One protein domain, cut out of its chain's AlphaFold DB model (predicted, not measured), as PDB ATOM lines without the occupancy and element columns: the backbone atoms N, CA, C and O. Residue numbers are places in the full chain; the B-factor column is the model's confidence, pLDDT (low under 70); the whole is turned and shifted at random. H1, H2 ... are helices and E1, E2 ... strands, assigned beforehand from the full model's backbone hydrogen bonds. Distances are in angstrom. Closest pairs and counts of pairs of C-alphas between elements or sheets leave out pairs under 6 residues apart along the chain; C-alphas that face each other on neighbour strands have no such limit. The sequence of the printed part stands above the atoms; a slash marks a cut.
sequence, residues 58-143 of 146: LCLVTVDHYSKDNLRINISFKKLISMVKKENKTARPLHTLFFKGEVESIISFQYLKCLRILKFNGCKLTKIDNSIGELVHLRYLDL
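What this domain is: This is residues 58 to 143 of the 146 residues of an uncharacterized protein of Lactuca sativa (UniProt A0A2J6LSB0). The chain winds in stacked turns, a short solenoid: strands E1, E2, E3, E4 stand side by side, in that order, as one parallel wall, and H1, residues 100 to 116 and H2 in turn lead back to the next strand. The 86 printed residues run E1 H1 E2 E3 H2 E4, two named helices and four named strands, mixed, with under half in named elements. The whole is compact, radius of gyration of the C-alphas 12.3 A, spanning 36 by 24 by 21 A.

Where its parts are: Find C-alpha 59 at (153.010, 167.240, 143.182), where E1 begins, residues 59 to 63, 12.5 A. E2 is residues 94 to 99, 13.7 A; E3 117 to 119; E4 140 to 142, ending at (154.058, 166.585, 161.122). H1 is residues 71 to 86, 22.3 A; H2 130 to 134.

How they stand to each other: Look for N 63 and O 98, 2.9 A, between E1 and E2; N 99 and O 119, 2.9 A, between E2 and E3; N 118 and O 140, 2.9 A, between E3 and E4. E1, H1, E2 and E3, H2, E4 are strand-helix-strand units, parallel neighbours with a helix between, their crossovers right-handed. H1 is on the sheet; its closest C-alphas to E1 are Ile 73 and Val 63, 6.0 A. H2 is not on it and is apart from H1. In H1 every O i to N i+4 pair is within hydrogen-bond range; in H2 0 of 1, but 2 of 2 O i to N i+3 pairs.

The domain as a whole: The C-alphas farthest apart, of Lys 68 and Lys 89, are 36.6 A apart. The printed part has no cut; the link E2 to E3 is long. In this model 33 of the printed residues have a pLDDT under 70, low confidence, among them residues 58 to 75 and 86 to 93.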
ATOM      1  N   LEU A  58     156.834 168.627 141.283       54.94
ATOM      2  CA  LEU A  58     156.431 168.803 142.670       54.94
ATOM      3  C   LEU A  58     154.908 168.683 142.758       54.94
ATOM      4  O   LEU A  58     154.167 169.659 142.681       54.94
ATOM      5  N   CYS A  59     154.419 167.455 142.899       60.38
ATOM      6  CA  CYS A  59     153.010 167.240 143.182       60.38
ATOM      7  C   CYS A  59     152.777 167.482 144.684       60.38
ATOM      8  O   CYS A  59     153.358 166.799 145.532       60.38
ATOM      9  N   LEU A  60     151.977 168.501 144.997       61.47
ATOM     10  CA  LEU A  60     151.369 168.691 146.307       61.47
ATOM     11  C   LEU A  60     149.954 168.128 146.236       61.47
ATOM     12  O   LEU A  60     149.158 168.564 145.404       61.47
ATOM     13  N   VAL A  61     149.629 167.193 147.123       64.94
ATOM     14  CA  VAL A  61     148.256 166.705 147.252       64.94
ATOM     15  C   VAL A  61     147.736 167.027 148.634       64.94
ATOM     16  O   VAL A  61     148.267 166.550 149.636       64.94
ATOM     17  N   THR A  62     146.667 167.814 148.653       62.44
ATOM     18  CA  THR A  62     145.825 168.005 149.827       62.44
ATOM     19  C   THR A  62     144.669 167.019 149.747       62.44
ATOM     20  O   THR A  62     143.919 167.004 148.768       62.44
ATOM     21  N   VAL A  63     144.528 166.173 150.763       67.12
ATOM     22  CA  VAL A  63     143.385 165.268 150.900       67.12
ATOM     23  C   VAL A  63     142.406 165.909 151.882       67.12
ATOM     24  O   VAL A  63     142.575 165.767 153.088       67.12
ATOM     25  N   ASP A  64     141.434 166.659 151.353       60.72
ATOM     26  CA  ASP A  64     140.454 167.434 152.131       60.72
ATOM     27  C   ASP A  64     139.166 166.655 152.464       60.72
ATOM     28  O   ASP A  64     138.666 165.849 151.672       60.72
ATOM     29  N   HIS A  65     138.565 167.002 153.609       56.06
ATOM     30  CA  HIS A  65     137.275 166.509 154.099       56.06
ATOM     31  C   HIS A  65     136.231 167.637 154.167       56.06
ATOM     32  O   HIS A  65     136.166 168.382 155.142       56.06
ATOM     33  N   TYR A  66     135.375 167.750 153.145       48.28
ATOM     34  CA  TYR A  66     134.226 168.678 153.147       48.28
ATOM     35  C   TYR A  66     132.883 168.003 153.483       48.28
ATOM     36  O   TYR A  66     131.819 168.598 153.330       48.28
ATOM     37  N   SER A  67     132.871 166.741 153.908       47.44
ATOM     38  CA  SER A  67     131.635 166.023 154.261       47.44
ATOM     39  C   SER A  67     131.976 164.930 155.255       47.44
ATOM     40  O   SER A  67     133.005 164.316 155.036       47.44
ATOM     41  N   LYS A  68     131.121 164.691 156.264       52.25
ATOM     42  CA  LYS A  68     131.196 163.714 157.387       52.25
ATOM     43  C   LYS A  68     131.620 162.259 157.058       52.25
ATOM     44  O   LYS A  68     131.581 161.417 157.946       52.25
ATOM     45  N   ASP A  69     132.004 161.961 155.825       56.50
ATOM     46  CA  ASP A  69     132.319 160.628 155.339       56.50
ATOM     47  C   ASP A  69     133.835 160.442 155.163       56.50
ATOM     48  O   ASP A  69     134.417 160.820 154.136       56.50
ATOM     49  N   ASN A  70     134.446 159.714 156.101       57.59
ATOM     50  CA  ASN A  70     135.820 159.175 156.034       57.59
ATOM     51  C   ASN A  70     136.099 158.375 154.745       57.59
ATOM     52  O   ASN A  70     137.244 158.194 154.315       57.59
ATOM     53  N   LEU A  71     135.035 157.947 154.063       55.00
ATOM     54  CA  LEU A  71     135.074 157.302 152.758       55.00
ATOM     55  C   LEU A  71     135.724 158.189 151.676       55.00
ATOM     56  O   LEU A  71     136.441 157.669 150.820       55.00
ATOM     57  N   ARG A  72     135.536 159.518 151.715       60.03
ATOM     58  CA  ARG A  72     136.055 160.435 150.679       60.03
ATOM     59  C   ARG A  72     137.578 160.573 150.704       60.03
ATOM     60  O   ARG A  72     138.198 160.534 149.642       60.03
ATOM     61  N   ILE A  73     138.180 160.676 151.891       61.69
ATOM     62  CA  ILE A  73     139.645 160.712 152.062       61.69
ATOM     63  C   ILE A  73     140.254 159.417 151.517       61.69
ATOM     64  O   ILE A  73     141.192 159.448 150.718       61.69
ATOM     65  N   ASN A  74     139.675 158.276 151.896       64.81
ATOM     66  CA  ASN A  74     140.164 156.964 151.485       64.81
ATOM     67  C   ASN A  74     140.057 156.767 149.961       64.81
ATOM     68  O   ASN A  74     140.998 156.283 149.331       64.81
ATOM     69  N   ILE A  75     138.957 157.207 149.336       63.41
ATOM     70  CA  ILE A  75     138.796 157.185 147.871       63.41
ATOM     71  C   ILE A  75     139.863 158.050 147.186       63.41
ATOM     72  O   ILE A  75     140.524 157.579 146.258       63.41
ATOM     73  N   SER A  76     140.061 159.288 147.645       70.06
ATOM     74  CA  SER A  76     141.051 160.210 147.073       70.06
ATOM     75  C   SER A  76     142.473 159.667 147.195       70.06
ATOM     76  O   SER A  76     143.224 159.678 146.217       70.06
ATOM     77  N   PHE A  77     142.827 159.105 148.353       72.44
ATOM     78  CA  PHE A  77     144.141 158.507 148.563       72.44
ATOM     79  C   PHE A  77     144.343 157.233 147.730       72.44
ATOM     80  O   PHE A  77     145.369 157.076 147.070       72.44
ATOM     81  N   LYS A  78     143.348 156.339 147.664       73.50
ATOM     82  CA  LYS A  78     143.401 155.153 146.790       73.50
ATOM     83  C   LYS A  78     143.559 155.531 145.319       73.50
ATOM     84  O   LYS A  78     144.317 154.875 144.605       73.50
ATOM     85  N   LYS A  79     142.880 156.592 144.873       73.75
ATOM     86  CA  LYS A  79     143.008 157.130 143.514       73.75
ATOM     87  C   LYS A  79     144.401 157.714 143.263       73.75
ATOM     88  O   LYS A  79     144.964 157.502 142.197       73.75
ATOM     89  N   LEU A  80     144.981 158.405 144.241       74.50
ATOM     90  CA  LEU A  80     146.367 158.872 144.174       74.50
ATOM     91  C   LEU A  80     147.338 157.704 144.019       74.50
ATOM     92  O   LEU A  80     148.152 157.696 143.101       74.50
ATOM     93  N   ILE A  81     147.212 156.684 144.865       75.12
ATOM     94  CA  ILE A  81     148.070 155.502 144.794       75.12
ATOM     95  C   ILE A  81     147.888 154.768 143.462       75.12
ATOM     96  O   ILE A  81     148.872 154.295 142.901       75.12
ATOM     97  N   SER A  82     146.671 154.682 142.918       73.75
ATOM     98  CA  SER A  82     146.456 154.057 141.609       73.75
ATOM     99  C   SER A  82     147.070 154.863 140.461       73.75
ATOM    100  O   SER A  82     147.624 154.255 139.545       73.75
ATOM    101  N   MET A  83     147.044 156.200 140.529       68.69
ATOM    102  CA  MET A  83     147.746 157.069 139.578       68.69
ATOM    103  C   MET A  83     149.262 156.843 139.642       68.69
ATOM    104  O   MET A  83     149.858 156.493 138.625       68.69
ATOM    105  N   VAL A  84     149.854 156.895 140.841       70.62
ATOM    106  CA  VAL A  84     151.297 156.665 141.050       70.62
ATOM    107  C   VAL A  84     151.724 155.262 140.596       70.62
ATOM    108  O   VAL A  84     152.767 155.100 139.971       70.62
ATOM    109  N   LYS A  85     150.902 154.232 140.842       72.00
ATOM    110  CA  LYS A  85     151.163 152.853 140.383       72.00
ATOM    111  C   LYS A  85     151.145 152.703 138.863       72.00
ATOM    112  O   LYS A  85     151.920 151.921 138.314       72.00
ATOM    113  N   LYS A  86     150.204 153.371 138.190       66.31
ATOM    114  CA  LYS A  86     150.005 153.248 136.738       66.31
ATOM    115  C   LYS A  86     151.119 153.949 135.960       66.31
ATOM    116  O   LYS A  86     151.497 153.494 134.887       66.31
ATOM    117  N   GLU A  87     151.681 155.001 136.540       59.31
ATOM    118  CA  GLU A  87     152.749 155.840 135.991       59.31
ATOM    119  C   GLU A  87     154.165 155.249 136.128       59.31
ATOM    120  O   GLU A  87     155.152 155.974 136.050       59.31
ATOM    121  N   ASN A  88     154.280 153.918 136.250       54.22
ATOM    122  CA  ASN A  88     155.500 153.127 136.494       54.22
ATOM    123  C   ASN A  88     156.698 153.362 135.537       54.22
ATOM    124  O   ASN A  88     157.715 152.677 135.643       54.22
ATOM    125  N   LYS A  89     156.607 154.306 134.598       50.19
ATOM    126  CA  LYS A  89     157.713 154.876 133.834       50.19
ATOM    127  C   LYS A  89     157.443 156.381 133.676       50.19
ATOM    128  O   LYS A  89     156.434 156.753 133.095       50.19
ATOM    129  N   THR A  90     158.361 157.195 134.200       47.94
ATOM    130  CA  THR A  90     158.568 158.647 133.978       47.94
ATOM    131  C   THR A  90     157.667 159.699 134.638       47.94
ATOM    132  O   THR A  90     158.048 160.869 134.574       47.94
ATOM    133  N   ALA A  91     156.571 159.378 135.332       49.75
ATOM    134  CA  ALA A  91     155.695 160.433 135.853       49.75
ATOM    135  C   ALA A  91     155.768 160.650 137.387       49.75
ATOM    136  O   ALA A  91     155.533 159.777 138.214       49.75
ATOM    137  N   ARG A  92     156.186 161.882 137.705       59.94
ATOM    138  CA  ARG A  92     155.938 162.709 138.897       59.94
ATOM    139  C   ARG A  92     156.165 162.090 140.285       59.94
ATOM    140  O   ARG A  92     155.216 161.622 140.912       59.94
ATOM    141  N   PRO A  93     157.382 162.195 140.856       67.81
ATOM    142  CA  PRO A  93     157.581 161.896 142.271       67.81
ATOM    143  C   PRO A  93     156.724 162.824 143.150       67.81
ATOM    144  O   PRO A  93     156.985 164.019 143.255       67.81
ATOM    145  N   LEU A  94     155.699 162.277 143.811       74.50
ATOM    146  CA  LEU A  94     154.972 162.999 144.854       74.50
ATOM    147  C   LEU A  94     155.953 163.336 145.979       74.50
ATOM    148  O   LEU A  94     156.434 162.441 146.673       74.50
ATOM    149  N   HIS A  95     156.252 164.621 146.148       81.00
ATOM    150  CA  HIS A  95     157.206 165.088 147.151       81.00
ATOM    151  C   HIS A  95     156.532 165.549 148.440       81.00
ATOM    152  O   HIS A  95     157.136 165.417 149.507       81.00
ATOM    153  N   THR A  96     155.287 166.022 148.358       83.06
ATOM    154  CA  THR A  96     154.565 166.580 149.501       83.06
ATOM    155  C   THR A  96     153.142 166.042 149.560       83.06
ATOM    156  O   THR A  96     152.396 166.113 148.582       83.06
ATOM    157  N   LEU A  97     152.753 165.538 150.728       83.81
ATOM    158  CA  LEU A  97     151.419 165.006 150.984       83.81
ATOM    159  C   LEU A  97     150.860 165.598 152.279       83.81
ATOM    160  O   LEU A  97     151.456 165.439 153.348       83.81
ATOM    161  N   PHE A  98     149.712 166.262 152.167       82.62
ATOM    162  CA  PHE A  98     148.996 166.859 153.289       82.62
ATOM    163  C   PHE A  98     147.639 166.183 153.465       82.62
ATOM    164  O   PHE A  98     146.791 166.205 152.569       82.62
ATOM    165  N   PHE A  99     147.429 165.600 154.639       77.81
ATOM    166  CA  PHE A  99     146.129 165.110 155.068       77.81
ATOM    167  C   PHE A  99     145.397 166.197 155.849       77.81
ATOM    168  O   PHE A  99     146.005 166.902 156.654       77.81
ATOM    169  N   LYS A 100     144.090 166.319 155.607       70.19
ATOM    170  CA  LYS A 100     143.195 167.181 156.375       70.19
ATOM    171  C   LYS A 100     141.881 166.441 156.641       70.19
ATOM    172  O   LYS A 100     141.169 166.078 155.708       70.19
ATOM    173  N   GLY A 101     141.537 166.247 157.914       67.62
ATOM    174  CA  GLY A 101     140.331 165.518 158.340       67.62
ATOM    175  C   GLY A 101     140.628 164.151 158.961       67.62
ATOM    176  O   GLY A 101     141.778 163.817 159.217       67.62
ATOM    177  N   GLU A 102     139.598 163.361 159.256       65.44
ATOM    178  CA  GLU A 102     139.756 162.098 159.993       65.44
ATOM    179  C   GLU A 102     140.295 160.965 159.102       65.44
ATOM    180  O   GLU A 102     139.817 160.732 157.991       65.44
ATOM    181  N   VAL A 103     141.301 160.235 159.595       63.06
ATOM    182  CA  VAL A 103     141.915 159.107 158.885       63.06
ATOM    183  C   VAL A 103     141.764 157.853 159.744       63.06
ATOM    184  O   VAL A 103     142.619 157.526 160.560       63.06
ATOM    185  N   GLU A 104     140.660 157.129 159.558       56.34
ATOM    186  CA  GLU A 104     140.380 155.911 160.338       56.34
ATOM    187  C   GLU A 104     141.076 154.654 159.793       56.34
ATOM    188  O   GLU A 104     141.263 153.679 160.519       56.34
ATOM    189  N   SER A 105     141.464 154.646 158.513       64.56
ATOM    190  CA  SER A 105     142.096 153.482 157.882       64.56
ATOM    191  C   SER A 105     143.611 153.611 157.813       64.56
ATOM    192  O   SER A 105     144.121 154.662 157.435       64.56
ATOM    193  N   ILE A 106     144.308 152.497 158.037       66.00
ATOM    194  CA  ILE A 106     145.754 152.374 157.833       66.00
ATOM    195  C   ILE A 106     146.103 152.753 156.383       66.00
ATOM    196  O   ILE A 106     145.672 152.103 155.427       66.00
ATOM    197  N   ILE A 107     146.879 153.824 156.225       71.06
ATOM    198  CA  ILE A 107     147.337 154.337 154.934       71.06
ATOM    199  C   ILE A 107     148.710 153.745 154.620       71.06
ATOM    200  O   ILE A 107     149.667 154.018 155.333       71.06
ATOM    201  N   SER A 108     148.828 152.970 153.538       78.19
ATOM    202  CA  SER A 108     150.124 152.454 153.077       78.19
ATOM    203  C   SER A 108     150.838 153.459 152.166       78.19
ATOM    204  O   SER A 108     150.278 153.911 151.164       78.19
ATOM    205  N   PHE A 109     152.100 153.754 152.479       82.19
ATOM    206  CA  PHE A 109     152.974 154.694 151.766       82.19
ATOM    207  C   PHE A 109     153.995 154.003 150.852       82.19
ATOM    208  O   PHE A 109     154.835 154.670 150.251       82.19
ATOM    209  N   GLN A 110     153.921 152.678 150.695       81.81
ATOM    210  CA  GLN A 110     154.931 151.870 149.993       81.81
ATOM    211  C   GLN A 110     155.227 152.323 148.544       81.81
ATOM    212  O   GLN A 110     156.317 152.078 148.038       81.81
ATOM    213  N   TYR A 111     154.294 153.016 147.882       79.50
ATOM    214  CA  TYR A 111     154.457 153.514 146.506       79.50
ATOM    215  C   TYR A 111     154.959 154.963 146.424       79.50
ATOM    216  O   TYR A 111     155.202 155.467 145.334       79.50
ATOM    217  N   LEU A 112     155.132 155.645 147.558       82.06
ATOM    218  CA  LEU A 112     155.483 157.065 147.631       82.06
ATOM    219  C   LEU A 112     156.965 157.264 147.975       82.06
ATOM    220  O   LEU A 112     157.312 158.089 148.810       82.06
ATOM    221  N   LYS A 113     157.864 156.508 147.333       82.75
ATOM    222  CA  LYS A 113     159.293 156.455 147.703       82.75
ATOM    223  C   LYS A 113     160.013 157.806 147.665       82.75
ATOM    224  O   LYS A 113     160.965 158.001 148.411       82.75
ATOM    225  N   CYS A 114     159.543 158.742 146.843       82.44
ATOM    226  CA  CYS A 114     160.117 160.083 146.701       82.44
ATOM    227  C   CYS A 114     159.512 161.137 147.644       82.44
ATOM    228  O   CYS A 114     159.869 162.317 147.537       82.44
ATOM    229  N   LEU A 115     158.615 160.731 148.550       86.38
ATOM    230  CA  LEU A 115     157.967 161.639 149.487       86.38
ATOM    231  C   LEU A 115     159.001 162.239 150.440       86.38
ATOM    232  O   LEU A 115     159.775 161.522 151.071       86.38
ATOM    233  N   ARG A 116     159.006 163.569 150.529       89.31
ATOM    234  CA  ARG A 116     159.904 164.354 151.385       89.31
ATOM    235  C   ARG A 116     159.174 164.987 152.557       89.31
ATOM    236  O   ARG A 116     159.763 165.139 153.624       89.31
ATOM    237  N   ILE A 117     157.910 165.348 152.364       88.25
ATOM    238  CA  ILE A 117     157.100 166.049 153.352       88.25
ATOM    239  C   ILE A 117     155.778 165.300 153.518       88.25
ATOM    240  O   ILE A 117     155.033 165.119 152.553       88.25
ATOM    241  N   LEU A 118     155.481 164.899 154.751       88.94
ATOM    242  CA  LEU A 118     154.235 164.247 155.136       88.94
ATOM    243  C   LEU A 118     153.625 164.997 156.321       88.94
ATOM    244  O   LEU A 118     154.273 165.137 157.358       88.94
ATOM    245  N   LYS A 119     152.393 165.495 156.177       87.62
ATOM    246  CA  LYS A 119     151.686 166.178 157.270       87.62
ATOM    247  C   LYS A 119     150.310 165.583 157.515       87.62
ATOM    248  O   LYS A 119     149.545 165.397 156.570       87.62
ATOM    249  N   PHE A 120     150.006 165.380 158.790       83.56
ATOM    250  CA  PHE A 120     148.718 164.933 159.314       83.56
ATOM    251  C   PHE A 120     148.088 165.964 160.256       83.56
ATOM    252  O   PHE A 120     147.251 165.608 161.073       83.56
ATOM    253  N   ASN A 121     148.507 167.230 160.196       77.06
ATOM    254  CA  ASN A 121     148.057 168.249 161.141       77.06
ATOM    255  C   ASN A 121     146.520 168.295 161.256       77.06
ATOM    256  O   ASN A 121     145.828 168.556 160.268       77.06
ATOM    257  N   GLY A 122     145.993 168.039 162.458       70.44
ATOM    258  CA  GLY A 122     144.551 168.041 162.722       70.44
ATOM    259  C   GLY A 122     143.797 166.805 162.209       70.44
ATOM    260  O   GLY A 122     142.567 166.838 162.115       70.44
ATOM    261  N   CYS A 123     144.501 165.730 161.843       75.31
ATOM    262  CA  CYS A 123     143.904 164.458 161.448       75.31
ATOM    263  C   CYS A 123     143.803 163.504 162.630       75.31
ATOM    264  O   CYS A 123     144.838 163.055 163.097       75.31
ATOM    265  N   LYS A 124     142.594 163.081 163.025       73.25
ATOM    266  CA  LYS A 124     142.435 161.996 164.013       73.25
ATOM    267  C   LYS A 124     143.057 160.710 163.474       73.25
ATOM    268  O   LYS A 124     142.445 160.040 162.636       73.25
ATOM    269  N   LEU A 125     144.268 160.398 163.919       74.94
ATOM    270  CA  LEU A 125     145.083 159.319 163.373       74.94
ATOM    271  C   LEU A 125     145.260 158.246 164.438       74.94
ATOM    272  O   LEU A 125     146.010 158.410 165.392       74.94
ATOM    273  N   THR A 126     144.579 157.115 164.269       75.19
ATOM    274  CA  THR A 126     144.647 156.020 165.251       75.19
ATOM    275  C   THR A 126     145.895 155.158 165.079       75.19
ATOM    276  O   THR A 126     146.412 154.608 166.052       75.19
ATOM    277  N   LYS A 127     146.386 155.014 163.840       79.12
ATOM    278  CA  LYS A 127     147.574 154.220 163.511       79.12
ATOM    279  C   LYS A 127     148.182 154.635 162.171       79.12
ATOM    280  O   LYS A 127     147.471 154.822 161.187       79.12
ATOM    281  N   ILE A 128     149.511 154.678 162.121       80.94
ATOM    282  CA  ILE A 128     150.292 154.830 160.887       80.94
ATOM    283  C   ILE A 128     150.789 153.454 160.439       80.94
ATOM    284  O   ILE A 128     151.173 152.626 161.265       80.94
ATOM    285  N   ASP A 129     150.763 153.196 159.133       84.88
ATOM    286  CA  ASP A 129     151.310 151.966 158.563       84.88
ATOM    287  C   ASP A 129     152.839 151.913 158.668       84.88
ATOM    288  O   ASP A 129     153.522 152.920 158.471       84.88
ATOM    289  N   ASN A 130     153.392 150.718 158.873       88.06
ATOM    290  CA  ASN A 130     154.840 150.533 159.001       88.06
ATOM    291  C   ASN A 130     155.614 150.925 157.729       88.06
ATOM    292  O   ASN A 130     156.804 151.231 157.816       88.06
ATOM    293  N   SER A 131     154.952 150.992 156.566       87.62
ATOM    294  CA  SER A 131     155.574 151.473 155.325       87.62
ATOM    295  C   SER A 131     156.086 152.918 155.395       87.62
ATOM    296  O   SER A 131     156.887 153.301 154.543       87.62
ATOM    297  N   ILE A 132     155.713 153.711 156.415       89.19
ATOM    298  CA  ILE A 132     156.345 155.016 156.671       89.19
ATOM    299  C   ILE A 132     157.866 154.897 156.853       89.19
ATOM    300  O   ILE A 132     158.605 155.768 156.398       89.19
ATOM    301  N   GLY A 133     158.344 153.790 157.436       88.69
ATOM    302  CA  GLY A 133     159.773 153.521 157.621       88.69
ATOM    303  C   GLY A 133     160.532 153.296 156.310       88.69
ATOM    304  O   GLY A 133     161.755 153.386 156.278       88.69
ATOM    305  N   GLU A 134     159.824 153.051 155.208       89.19
ATOM    306  CA  GLU A 134     160.427 152.854 153.889       89.19
ATOM    307  C   GLU A 134     160.579 154.166 153.094       89.19
ATOM    308  O   GLU A 134     161.068 154.150 151.959       89.19
ATOM    309  N   LEU A 135     160.138 155.303 153.649       89.81
ATOM    310  CA  LEU A 135     160.228 156.623 153.023       89.81
ATOM    311  C   LEU A 135     161.626 157.233 153.215       89.81
ATOM    312  O   LEU A 135     161.816 158.192 153.956       89.81
ATOM    313  N   VAL A 136     162.619 156.699 152.501       89.69
ATOM    314  CA  VAL A 136     164.042 157.103 152.610       89.69
ATOM    315  C   VAL A 136     164.309 158.587 152.307       89.69
ATOM    316  O   VAL A 136     165.304 159.168 152.757       89.69
ATOM    317  N   HIS A 137     163.420 159.222 151.543       88.56
ATOM    318  CA  HIS A 137     163.501 160.639 151.203       88.56
ATOM    319  C   HIS A 137     162.716 161.543 152.152       88.56
ATOM    320  O   HIS A 137     162.801 162.758 151.985       88.56
ATOM    321  N   LEU A 138     162.022 160.998 153.157       90.75
ATOM    322  CA  LEU A 138     161.281 161.797 154.124       90.75
ATOM    323  C   LEU A 138     162.253 162.695 154.901       90.75
ATOM    324  O   LEU A 138     163.317 162.261 155.354       90.75
ATOM    325  N   ARG A 139     161.912 163.978 154.989       89.69
ATOM    326  CA  ARG A 139     162.677 165.021 155.690       89.69
ATOM    327  C   ARG A 139     161.825 165.786 156.688       89.69
ATOM    328  O   ARG A 139     162.371 166.356 157.621       89.69
ATOM    329  N   TYR A 140     160.509 165.794 156.497       90.06
ATOM    330  CA  TYR A 140     159.581 166.468 157.386       90.06
ATOM    331  C   TYR A 140     158.349 165.602 157.631       90.06
ATOM    332  O   TYR A 140     157.687 165.174 156.681       90.06
ATOM    333  N   LEU A 141     158.049 165.381 158.908       90.69
ATOM    334  CA  LEU A 141     156.880 164.657 159.385       90.69
ATOM    335  C   LEU A 141     156.168 165.518 160.431       90.69
ATOM    336  O   LEU A 141     156.761 165.857 161.450       90.69
ATOM    337  N   ASP A 142     154.908 165.858 160.175       88.56
ATOM    338  CA  ASP A 142     154.058 166.585 161.122       88.56
ATOM    339  C   ASP A 142     152.899 165.698 161.577       88.56
ATOM    340  O   ASP A 142     152.042 165.321 160.773       88.56
ATOM    341  N   LEU A 143     152.915 165.376 162.871       86.75
ATOM    342  CA  LEU A 143     151.898 164.618 163.605       86.75
ATOM    343  C   LEU A 143     151.242 165.478 164.696       86.75
ATOM    344  O   LEU A 143     150.730 164.968 165.686       86.75
TER     345      LEU A 143